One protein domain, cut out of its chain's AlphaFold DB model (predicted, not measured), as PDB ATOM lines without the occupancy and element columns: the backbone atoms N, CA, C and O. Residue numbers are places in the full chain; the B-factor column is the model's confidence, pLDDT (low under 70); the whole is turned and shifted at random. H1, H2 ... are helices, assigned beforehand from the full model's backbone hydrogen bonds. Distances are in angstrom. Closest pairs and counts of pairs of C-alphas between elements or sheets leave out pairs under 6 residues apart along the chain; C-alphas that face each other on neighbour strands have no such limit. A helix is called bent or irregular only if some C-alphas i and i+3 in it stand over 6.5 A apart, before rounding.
ATOM      1  N   GLY A  27       3.837  24.450  36.329       91.38
ATOM      2  CA  GLY A  27       4.181  23.328  35.475       91.38
ATOM      3  C   GLY A  27       3.023  22.362  35.213       91.38
ATOM      4  O   GLY A  27       1.974  22.426  35.865       91.38
ATOM      5  N   PRO A  28       3.224  21.437  34.262       92.25
ATOM      6  CA  PRO A  28       2.251  20.403  33.925       92.25
ATOM      7  C   PRO A  28       1.908  19.522  35.136       92.25
ATOM      8  O   PRO A  28       2.734  19.290  36.023       92.25
ATOM      9  N   THR A  29       0.668  19.029  35.167       92.38
ATOM     10  CA  THR A  29       0.144  18.170  36.245       92.38
ATOM     11  C   THR A  29      -0.324  16.794  35.773       92.38
ATOM     12  O   THR A  29      -0.755  16.014  36.612       92.38
ATOM     13  N   ASN A  30      -0.316  16.525  34.465       91.44
ATOM     14  CA  ASN A  30      -0.658  15.234  33.857       91.44
ATOM     15  C   ASN A  30       0.134  15.029  32.556       91.44
ATOM     16  O   ASN A  30       0.759  15.979  32.062       91.44
ATOM     17  N   GLY A  31       0.072  13.811  32.015       92.62
ATOM     18  CA  GLY A  31       0.721  13.440  30.768       92.62
ATOM     19  C   GLY A  31       2.246  13.393  30.845       92.62
ATOM     20  O   GLY A  31       2.861  13.567  31.895       92.62
ATOM     21  N   VAL A  32       2.871  13.162  29.690       94.12
ATOM     22  CA  VAL A  32       4.314  12.907  29.606       94.12
ATOM     23  C   VAL A  32       5.112  14.204  29.481       94.12
ATOM     24  O   VAL A  32       4.945  14.972  28.528       94.12
ATOM     25  N   VAL A  33       6.045  14.420  30.407       93.88
ATOM     26  CA  VAL A  33       6.939  15.580  30.439       93.88
ATOM     27  C   VAL A  33       8.372  15.159  30.171       93.88
ATOM     28  O   VAL A  33       8.956  14.364  30.901       93.88
ATOM     29  N   LYS A  34       8.984  15.754  29.145       93.12
ATOM     30  CA  LYS A  34      10.411  15.571  28.865       93.12
ATOM     31  C   LYS A  34      11.220  16.697  29.483       93.12
ATOM     32  O   LYS A  34      11.002  17.874  29.177       93.12
ATOM     33  N   LEU A  35      12.156  16.327  30.348       92.25
ATOM     34  CA  LEU A  35      13.103  17.270  30.919       92.25
ATOM     35  C   LEU A  35      14.261  17.531  29.938       92.25
ATOM     36  O   LEU A  35      14.639  16.654  29.162       92.25
ATOM     37  N   PRO A  36      14.839  18.742  29.946       90.69
ATOM     38  CA  PRO A  36      16.126  19.005  29.324       90.69
ATOM     39  C   PRO A  36      17.210  18.062  29.857       90.69
ATOM     40  O   PRO A  36      17.251  17.778  31.051       90.69
ATOM     41  N   ASN A  37      18.156  17.688  28.994       89.56
ATOM     42  CA  ASN A  37      19.226  16.737  29.319       89.56
ATOM     43  C   ASN A  37      20.062  17.122  30.562       89.56
ATOM     44  O   ASN A  37      20.525  16.259  31.295       89.56
ATOM     45  N   TYR A  38      20.232  18.422  30.829       88.31
ATOM     46  CA  TYR A  38      20.973  18.886  32.007       88.31
ATOM     47  C   TYR A  38      20.206  18.709  33.327       88.31
ATOM     48  O   TYR A  38      20.840  18.721  34.377       88.31
ATOM     49  N   LEU A  39      18.874  18.584  33.285       89.19
ATOM     50  CA  LEU A  39      18.052  18.239  34.450       89.19
ATOM     51  C   LEU A  39      17.946  16.727  34.603       89.19
ATOM     52  O   LEU A  39      18.053  16.221  35.714       89.19
ATOM     53  N   ASP A  40      17.753  16.015  33.495       89.19
ATOM     54  CA  ASP A  40      17.751  14.562  33.485       89.19
ATOM     55  C   ASP A  40      18.426  14.015  32.230       89.19
ATOM     56  O   ASP A  40      17.960  14.211  31.109       89.19
ATOM     57  N   TRP A  41      19.529  13.303  32.438       82.56
ATOM     58  CA  TRP A  41      20.303  12.675  31.372       82.56
ATOM     59  C   TRP A  41      19.921  11.205  31.143       82.56
ATOM     60  O   TRP A  41      20.474  10.591  30.233       82.56
ATOM     61  N   HIS A  42      19.027  10.636  31.964       74.06
ATOM     62  CA  HIS A  42      18.656   9.218  31.905       74.06
ATOM     63  C   HIS A  42      17.408   8.934  31.065       74.06
ATOM     64  O   HIS A  42      17.367   7.901  30.398       74.06
ATOM     65  N   THR A  43      16.383   9.789  31.116       70.12
ATOM     66  CA  THR A  43      15.054   9.411  30.612       70.12
ATOM     67  C   THR A  43      14.773  10.006  29.233       70.12
ATOM     68  O   THR A  43      14.303  11.135  29.112       70.12
ATOM     69  N   ASP A  44      15.002   9.224  28.172       70.62
ATOM     70  CA  ASP A  44      14.611   9.617  26.804       70.62
ATOM     71  C   ASP A  44      13.079   9.603  26.602       70.62
ATOM     72  O   ASP A  44      12.532  10.374  25.798       70.62
ATOM     73  N   ASP A  45      12.367   8.764  27.359       82.19
ATOM     74  CA  ASP A  45      10.917   8.566  27.228       82.19
ATOM     75  C   ASP A  45      10.085   9.665  27.915       82.19
ATOM     76  O   ASP A  45       8.943   9.910  27.526       82.19
ATOM     77  N   GLY A  46      10.693  10.434  28.825       89.44
ATOM     78  CA  GLY A  46      10.014  11.419  29.672       89.44
ATOM     79  C   GLY A  46       9.384  10.815  30.931       89.44
ATOM     80  O   GLY A  46       9.465   9.617  31.175       89.44
ATOM     81  N   PHE A  47       8.770  11.674  31.742       92.38
ATOM     82  CA  PHE A  47       8.079  11.316  32.980       92.38
ATOM     83  C   PHE A  47       6.572  11.375  32.770       92.38
ATOM     84  O   PHE A  47       6.062  12.436  32.405       92.38
ATOM     85  N   ASP A  48       5.864  10.275  33.013       92.88
ATOM     86  CA  ASP A  48       4.404  10.255  32.986       92.88
ATOM     87  C   ASP A  48       3.835  10.792  34.308       92.88
ATOM     88  O   ASP A  48       3.991  10.192  35.368       92.88
ATOM     89  N   LEU A  49       3.186  11.953  34.261       92.75
ATOM     90  CA  LEU A  49       2.570  12.570  35.434       92.75
ATOM     91  C   LEU A  49       1.228  11.940  35.828       92.75
ATOM     92  O   LEU A  49       0.635  12.373  36.816       92.75
ATOM     93  N   ASP A  50       0.748  10.940  35.089       92.44
ATOM     94  CA  ASP A  50      -0.372  10.100  35.508       92.44
ATOM     95  C   ASP A  50       0.087   8.934  36.419       92.44
ATOM     96  O   ASP A  50      -0.743   8.281  37.059       92.44
ATOM     97  N   GLU A  51       1.405   8.724  36.571       91.06
ATOM     98  CA  GLU A  51       2.010   7.750  37.487       91.06
ATOM     99  C   GLU A  51       2.644   8.428  38.718       91.06
ATOM    100  O   GLU A  51       3.634   9.155  38.621       91.06
ATOM    101  N   GLU A  52       2.125   8.156  39.923       88.44
ATOM    102  CA  GLU A  52       2.590   8.819  41.160       88.44
ATOM    103  C   GLU A  52       4.098   8.641  41.435       88.44
ATOM    104  O   GLU A  52       4.753   9.568  41.921       88.44
ATOM    105  N   GLU A  53       4.674   7.481  41.101       88.69
ATOM    106  CA  GLU A  53       6.112   7.217  41.277       88.69
ATOM    107  C   GLU A  53       6.979   8.062  40.329       88.69
ATOM    108  O   GLU A  53       8.051   8.549  40.714       88.69
ATOM    109  N   MET A  54       6.501   8.293  39.103       91.44
ATOM    110  CA  MET A  54       7.176   9.149  38.129       91.44
ATOM    111  C   MET A  54       7.042  10.628  38.496       91.44
ATOM    112  O   MET A  54       8.013  11.369  38.336       91.44
ATOM    113  N   ILE A  55       5.909  11.050  39.075       92.25
ATOM    114  CA  ILE A  55       5.745  12.401  39.637       92.25
ATOM    115  C   ILE A  55       6.799  12.662  40.722       92.25
ATOM    116  O   ILE A  55       7.504  13.671  40.656       92.25
ATOM    117  N   ASP A  56       6.935  11.769  41.712       90.56
ATOM    118  CA  ASP A  56       7.925  11.930  42.791       90.56
ATOM    119  C   ASP A  56       9.351  12.000  42.233       90.56
ATOM    120  O   ASP A  56      10.129  12.885  42.607       90.56
ATOM    121  N   THR A  57       9.668  11.107  41.294       90.00
ATOM    122  CA  THR A  57      10.986  11.044  40.660       90.00
ATOM    123  C   THR A  57      11.288  12.328  39.891       90.00
ATOM    124  O   THR A  57      12.322  12.950  40.134       90.00
ATOM    125  N   MET A  58      10.372  12.787  39.032       92.19
ATOM    126  CA  MET A  58      10.541  14.018  38.258       92.19
ATOM    127  C   MET A  58      10.720  15.230  39.174       92.19
ATOM    128  O   MET A  58      11.652  16.018  38.996       92.19
ATOM    129  N   TYR A  59       9.850  15.382  40.176       92.88
ATOM    130  CA  TYR A  59       9.882  16.538  41.071       92.88
ATOM    131  C   TYR A  59      11.174  16.563  41.884       92.88
ATOM    132  O   TYR A  59      11.793  17.617  42.033       92.88
ATOM    133  N   ARG A  60      11.634  15.403  42.362       90.12
ATOM    134  CA  ARG A  60      12.912  15.275  43.064       90.12
ATOM    135  C   ARG A  60      14.097  15.622  42.166       90.12
ATOM    136  O   ARG A  60      14.998  16.324  42.622       90.12
ATOM    137  N   THR A  61      14.090  15.158  40.920       90.94
ATOM    138  CA  THR A  61      15.135  15.457  39.936       90.94
ATOM    139  C   THR A  61      15.217  16.956  39.669       90.94
ATOM    140  O   THR A  61      16.280  17.544  39.849       90.94
ATOM    141  N   VAL A  62      14.095  17.616  39.367       90.94
ATOM    142  CA  VAL A  62      14.083  19.069  39.132       90.94
ATOM    143  C   VAL A  62      14.532  19.835  40.380       90.94
ATOM    144  O   VAL A  62      15.384  20.706  40.276       90.94
ATOM    145  N   LEU A  63      14.042  19.495  41.577       88.81
ATOM    146  CA  LEU A  63      14.456  20.175  42.814       88.81
ATOM    147  C   LEU A  63      15.953  20.008  43.128       88.81
ATOM    148  O   LEU A  63      16.546  20.876  43.768       88.81
ATOM    149  N   ARG A  64      16.564  18.892  42.714       85.69
ATOM    150  CA  ARG A  64      17.979  18.592  42.964       85.69
ATOM    151  C   ARG A  64      18.907  19.222  41.930       85.69
ATOM    152  O   ARG A  64      19.996  19.666  42.306       85.69
ATOM    153  N   GLU A  65      18.494  19.215  40.667       88.31
ATOM    154  CA  GLU A  65      19.328  19.574  39.517       88.31
ATOM    155  C   GLU A  65      19.013  20.971  38.952       88.31
ATOM    156  O   GLU A  65      19.756  21.459  38.106       88.31
ATOM    157  N   ALA A  66      17.950  21.650  39.411       88.88
ATOM    158  CA  ALA A  66      17.628  23.005  38.961       88.88
ATOM    159  C   ALA A  66      18.781  23.980  39.232       88.88
ATOM    160  O   ALA A  66      19.202  24.190  40.373       88.88
ATOM    161  N   LEU A  67      19.254  24.617  38.158       85.88
ATOM    162  CA  LEU A  67      20.330  25.607  38.198       85.88
ATOM    163  C   LEU A  67      19.804  27.024  37.987       85.88
ATOM    164  O   LEU A  67      20.498  27.988  38.323       85.88
ATOM    165  N   LYS A  68      18.599  27.169  37.415       87.88
ATOM    166  CA  LYS A  68      17.967  28.466  37.149       87.88
ATOM    167  C   LYS A  68      16.489  28.456  37.537       87.88
ATOM    168  O   LYS A  68      15.854  27.407  37.574       87.88
ATOM    169  N   VAL A  69      15.926  29.632  37.814       86.69
ATOM    170  CA  VAL A  69      14.511  29.767  38.213       86.69
ATOM    171  C   VAL A  69      13.580  29.263  37.112       86.69
ATOM    172  O   VAL A  69      12.538  28.684  37.401       86.69
ATOM    173  N   GLU A  70      13.978  29.392  35.847       88.62
ATOM    174  CA  GLU A  70      13.198  28.906  34.713       88.62
ATOM    175  C   GLU A  70      13.006  27.386  34.750       88.62
ATOM    176  O   GLU A  70      12.026  26.903  34.191       88.62
ATOM    177  N   ASP A  71      13.895  26.626  35.394       90.00
ATOM    178  CA  ASP A  71      13.752  25.172  35.553       90.00
ATOM    179  C   ASP A  71      12.567  24.816  36.466       90.00
ATOM    180  O   ASP A  71      11.970  23.750  36.340       90.00
ATOM    181  N   LEU A  72      12.146  25.733  37.339       91.00
ATOM    182  CA  LEU A  72      11.004  25.523  38.228       91.00
ATOM    183  C   LEU A  72       9.659  25.560  37.493       91.00
ATOM    184  O   LEU A  72       8.662  25.109  38.051       91.00
ATOM    185  N   ARG A  73       9.629  25.992  36.222       91.06
ATOM    186  CA  ARG A  73       8.433  25.920  35.360       91.06
ATOM    187  C   ARG A  73       7.962  24.488  35.095       91.06
ATOM    188  O   ARG A  73       6.867  24.293  34.589       91.06
ATOM    189  N   TYR A  74       8.804  23.490  35.366       92.06
ATOM    190  CA  TYR A  74       8.439  22.078  35.264       92.06
ATOM    191  C   TYR A  74       7.664  21.579  36.489       92.06
ATOM    192  O   TYR A  74       7.113  20.483  36.460       92.06
ATOM    193  N   LEU A  75       7.612  22.374  37.558       93.19
ATOM    194  CA  LEU A  75       6.935  22.035  38.797       93.19
ATOM    195  C   LEU A  75       5.614  22.786  38.889       93.19
ATOM    196  O   LEU A  75       5.534  23.967  38.565       93.19
ATOM    197  N   ASN A  76       4.592  22.114  39.402       94.44
ATOM    198  CA  ASN A  76       3.329  22.732  39.760       94.44
ATOM    199  C   ASN A  76       3.254  22.909  41.277       94.44
ATOM    200  O   ASN A  76       3.364  21.943  42.030       94.44
ATOM    201  N   HIS A  77       3.009  24.124  41.747       91.31
ATOM    202  CA  HIS A  77       2.925  24.452  43.168       91.31
ATOM    203  C   HIS A  77       1.846  23.675  43.933       91.31
ATOM    204  O   HIS A  77       2.013  23.346  45.110       91.31
ATOM    205  N   THR A  78       0.715  23.380  43.293       91.44
ATOM    206  CA  THR A  78      -0.372  22.634  43.928       91.44
ATOM    207  C   THR A  78      -0.023  21.159  44.040       91.44
ATOM    208  O   THR A  78      -0.253  20.572  45.099       91.44
ATOM    209  N   LEU A  79       0.590  20.576  43.008       90.50
ATOM    210  CA  LEU A  79       1.070  19.196  43.066       90.50
ATOM    211  C   LEU A  79       2.242  19.059  44.045       90.50
ATOM    212  O   LEU A  79       2.196  18.201  44.923       90.50
ATOM    213  N   LEU A  80       3.205  19.983  43.995       90.38
ATOM    214  CA  LEU A  80       4.349  20.039  44.903       90.38
ATOM    215  C   LEU A  80       3.903  20.045  46.365       90.38
ATOM    216  O   LEU A  80       4.414  19.265  47.159       90.38
ATOM    217  N   ARG A  81       2.912  20.869  46.733       89.94
ATOM    218  CA  ARG A  81       2.378  20.905  48.107       89.94
ATOM    219  C   ARG A  81       1.749  19.582  48.546       89.94
ATOM    220  O   ARG A  81       1.847  19.247  49.725       89.94
ATOM    221  N   LYS A  82       1.114  18.842  47.632       89.44
ATOM    222  CA  LYS A  82       0.517  17.530  47.932       89.44
ATOM    223  C   LYS A  82       1.594  16.484  48.206       89.44
ATOM    224  O   LYS A  82       1.504  15.772  49.202       89.44
ATOM    225  N   ILE A  83       2.624  16.438  47.362       87.88
ATOM    226  CA  ILE A  83       3.677  15.414  47.428       87.88
ATOM    227  C   ILE A  83       4.856  15.812  48.327       87.88
ATOM    228  O   ILE A  83       5.716  14.993  48.622       87.88
ATOM    229  N   TRP A  84       4.911  17.049  48.829       85.06
ATOM    230  CA  TRP A  84       6.038  17.540  49.635       85.06
ATOM    231  C   TRP A  84       6.391  16.628  50.818       85.06
ATOM    232  O   TRP A  84       7.553  16.497  51.188       85.06
ATOM    233  N   ARG A  85       5.385  15.978  51.416       81.88
ATOM    234  CA  ARG A  85       5.575  15.033  52.527       81.88
ATOM    235  C   ARG A  85       6.094  13.659  52.099       81.88
ATOM    236  O   ARG A  85       6.671  12.972  52.939       81.88
TER     237      ARG A  85
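Overview. This is residues 27 to 85 of the 93 residues of an uncharacterized protein of Corynebacterium sp. sy039 (UniProt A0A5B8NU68). A long, looped stretch with no named element, residues 27 to 51, folds back on itself along one side of H1, the longest helix; short H2 folds back beside H1 as a hairpin, and short H3 sits steeply tilted near H1. The 59 printed residues hold H1, H2 and H3 in that order and no named strand: all helix, with 27 residues in named elements, under half. The whole is compact, with a radius of gyration of the C-alphas of 10.4 A, and rounded, spanning 26 by 24 by 17 A.

Along the chain. Start at C-alpha 27, (4.181, 23.328, 35.475); further on, residues 32 to 33 pair antiparallel with 47 to 48. Find C-alpha 52 at (2.590, 8.819, 41.160); from there H1, residues 52 to 65, runs 20.0 A. H2 is residues 69 to 74, neither bent nor irregular, but only just: C-alphas 71 and 74 are 6.2 A apart. H3, residues 77 to 83, ends at C-alpha 83, (3.677, 15.414, 47.428).

Arrangement. H1 touches H2 with residues 62 to 63 alone; the closest C-alphas, of Val 62 and Asp 71, are 7.1 A apart. This helical hairpin has a shallow tilt of 9 degrees, opposite ways. H1 and H3 are close but not clearly touching, the closest C-alphas, of Asp 56 and Ile 83, being 7.2 A apart, at a steep tilt of 64 degrees. H2 and H3 are apart. Every O i to N i+4 pair is within hydrogen-bond range in H1 and H3; in H2 0 of 2 are, beside 3 of 3 O i to N i+3 pairs.

Size, cuts and confidence. The C-alphas farthest apart, of Asp 44 and Arg 85, are 27.8 A apart. The printed part has no cut, both links between helices are tight, and no printed residue is under 70 in pLDDT.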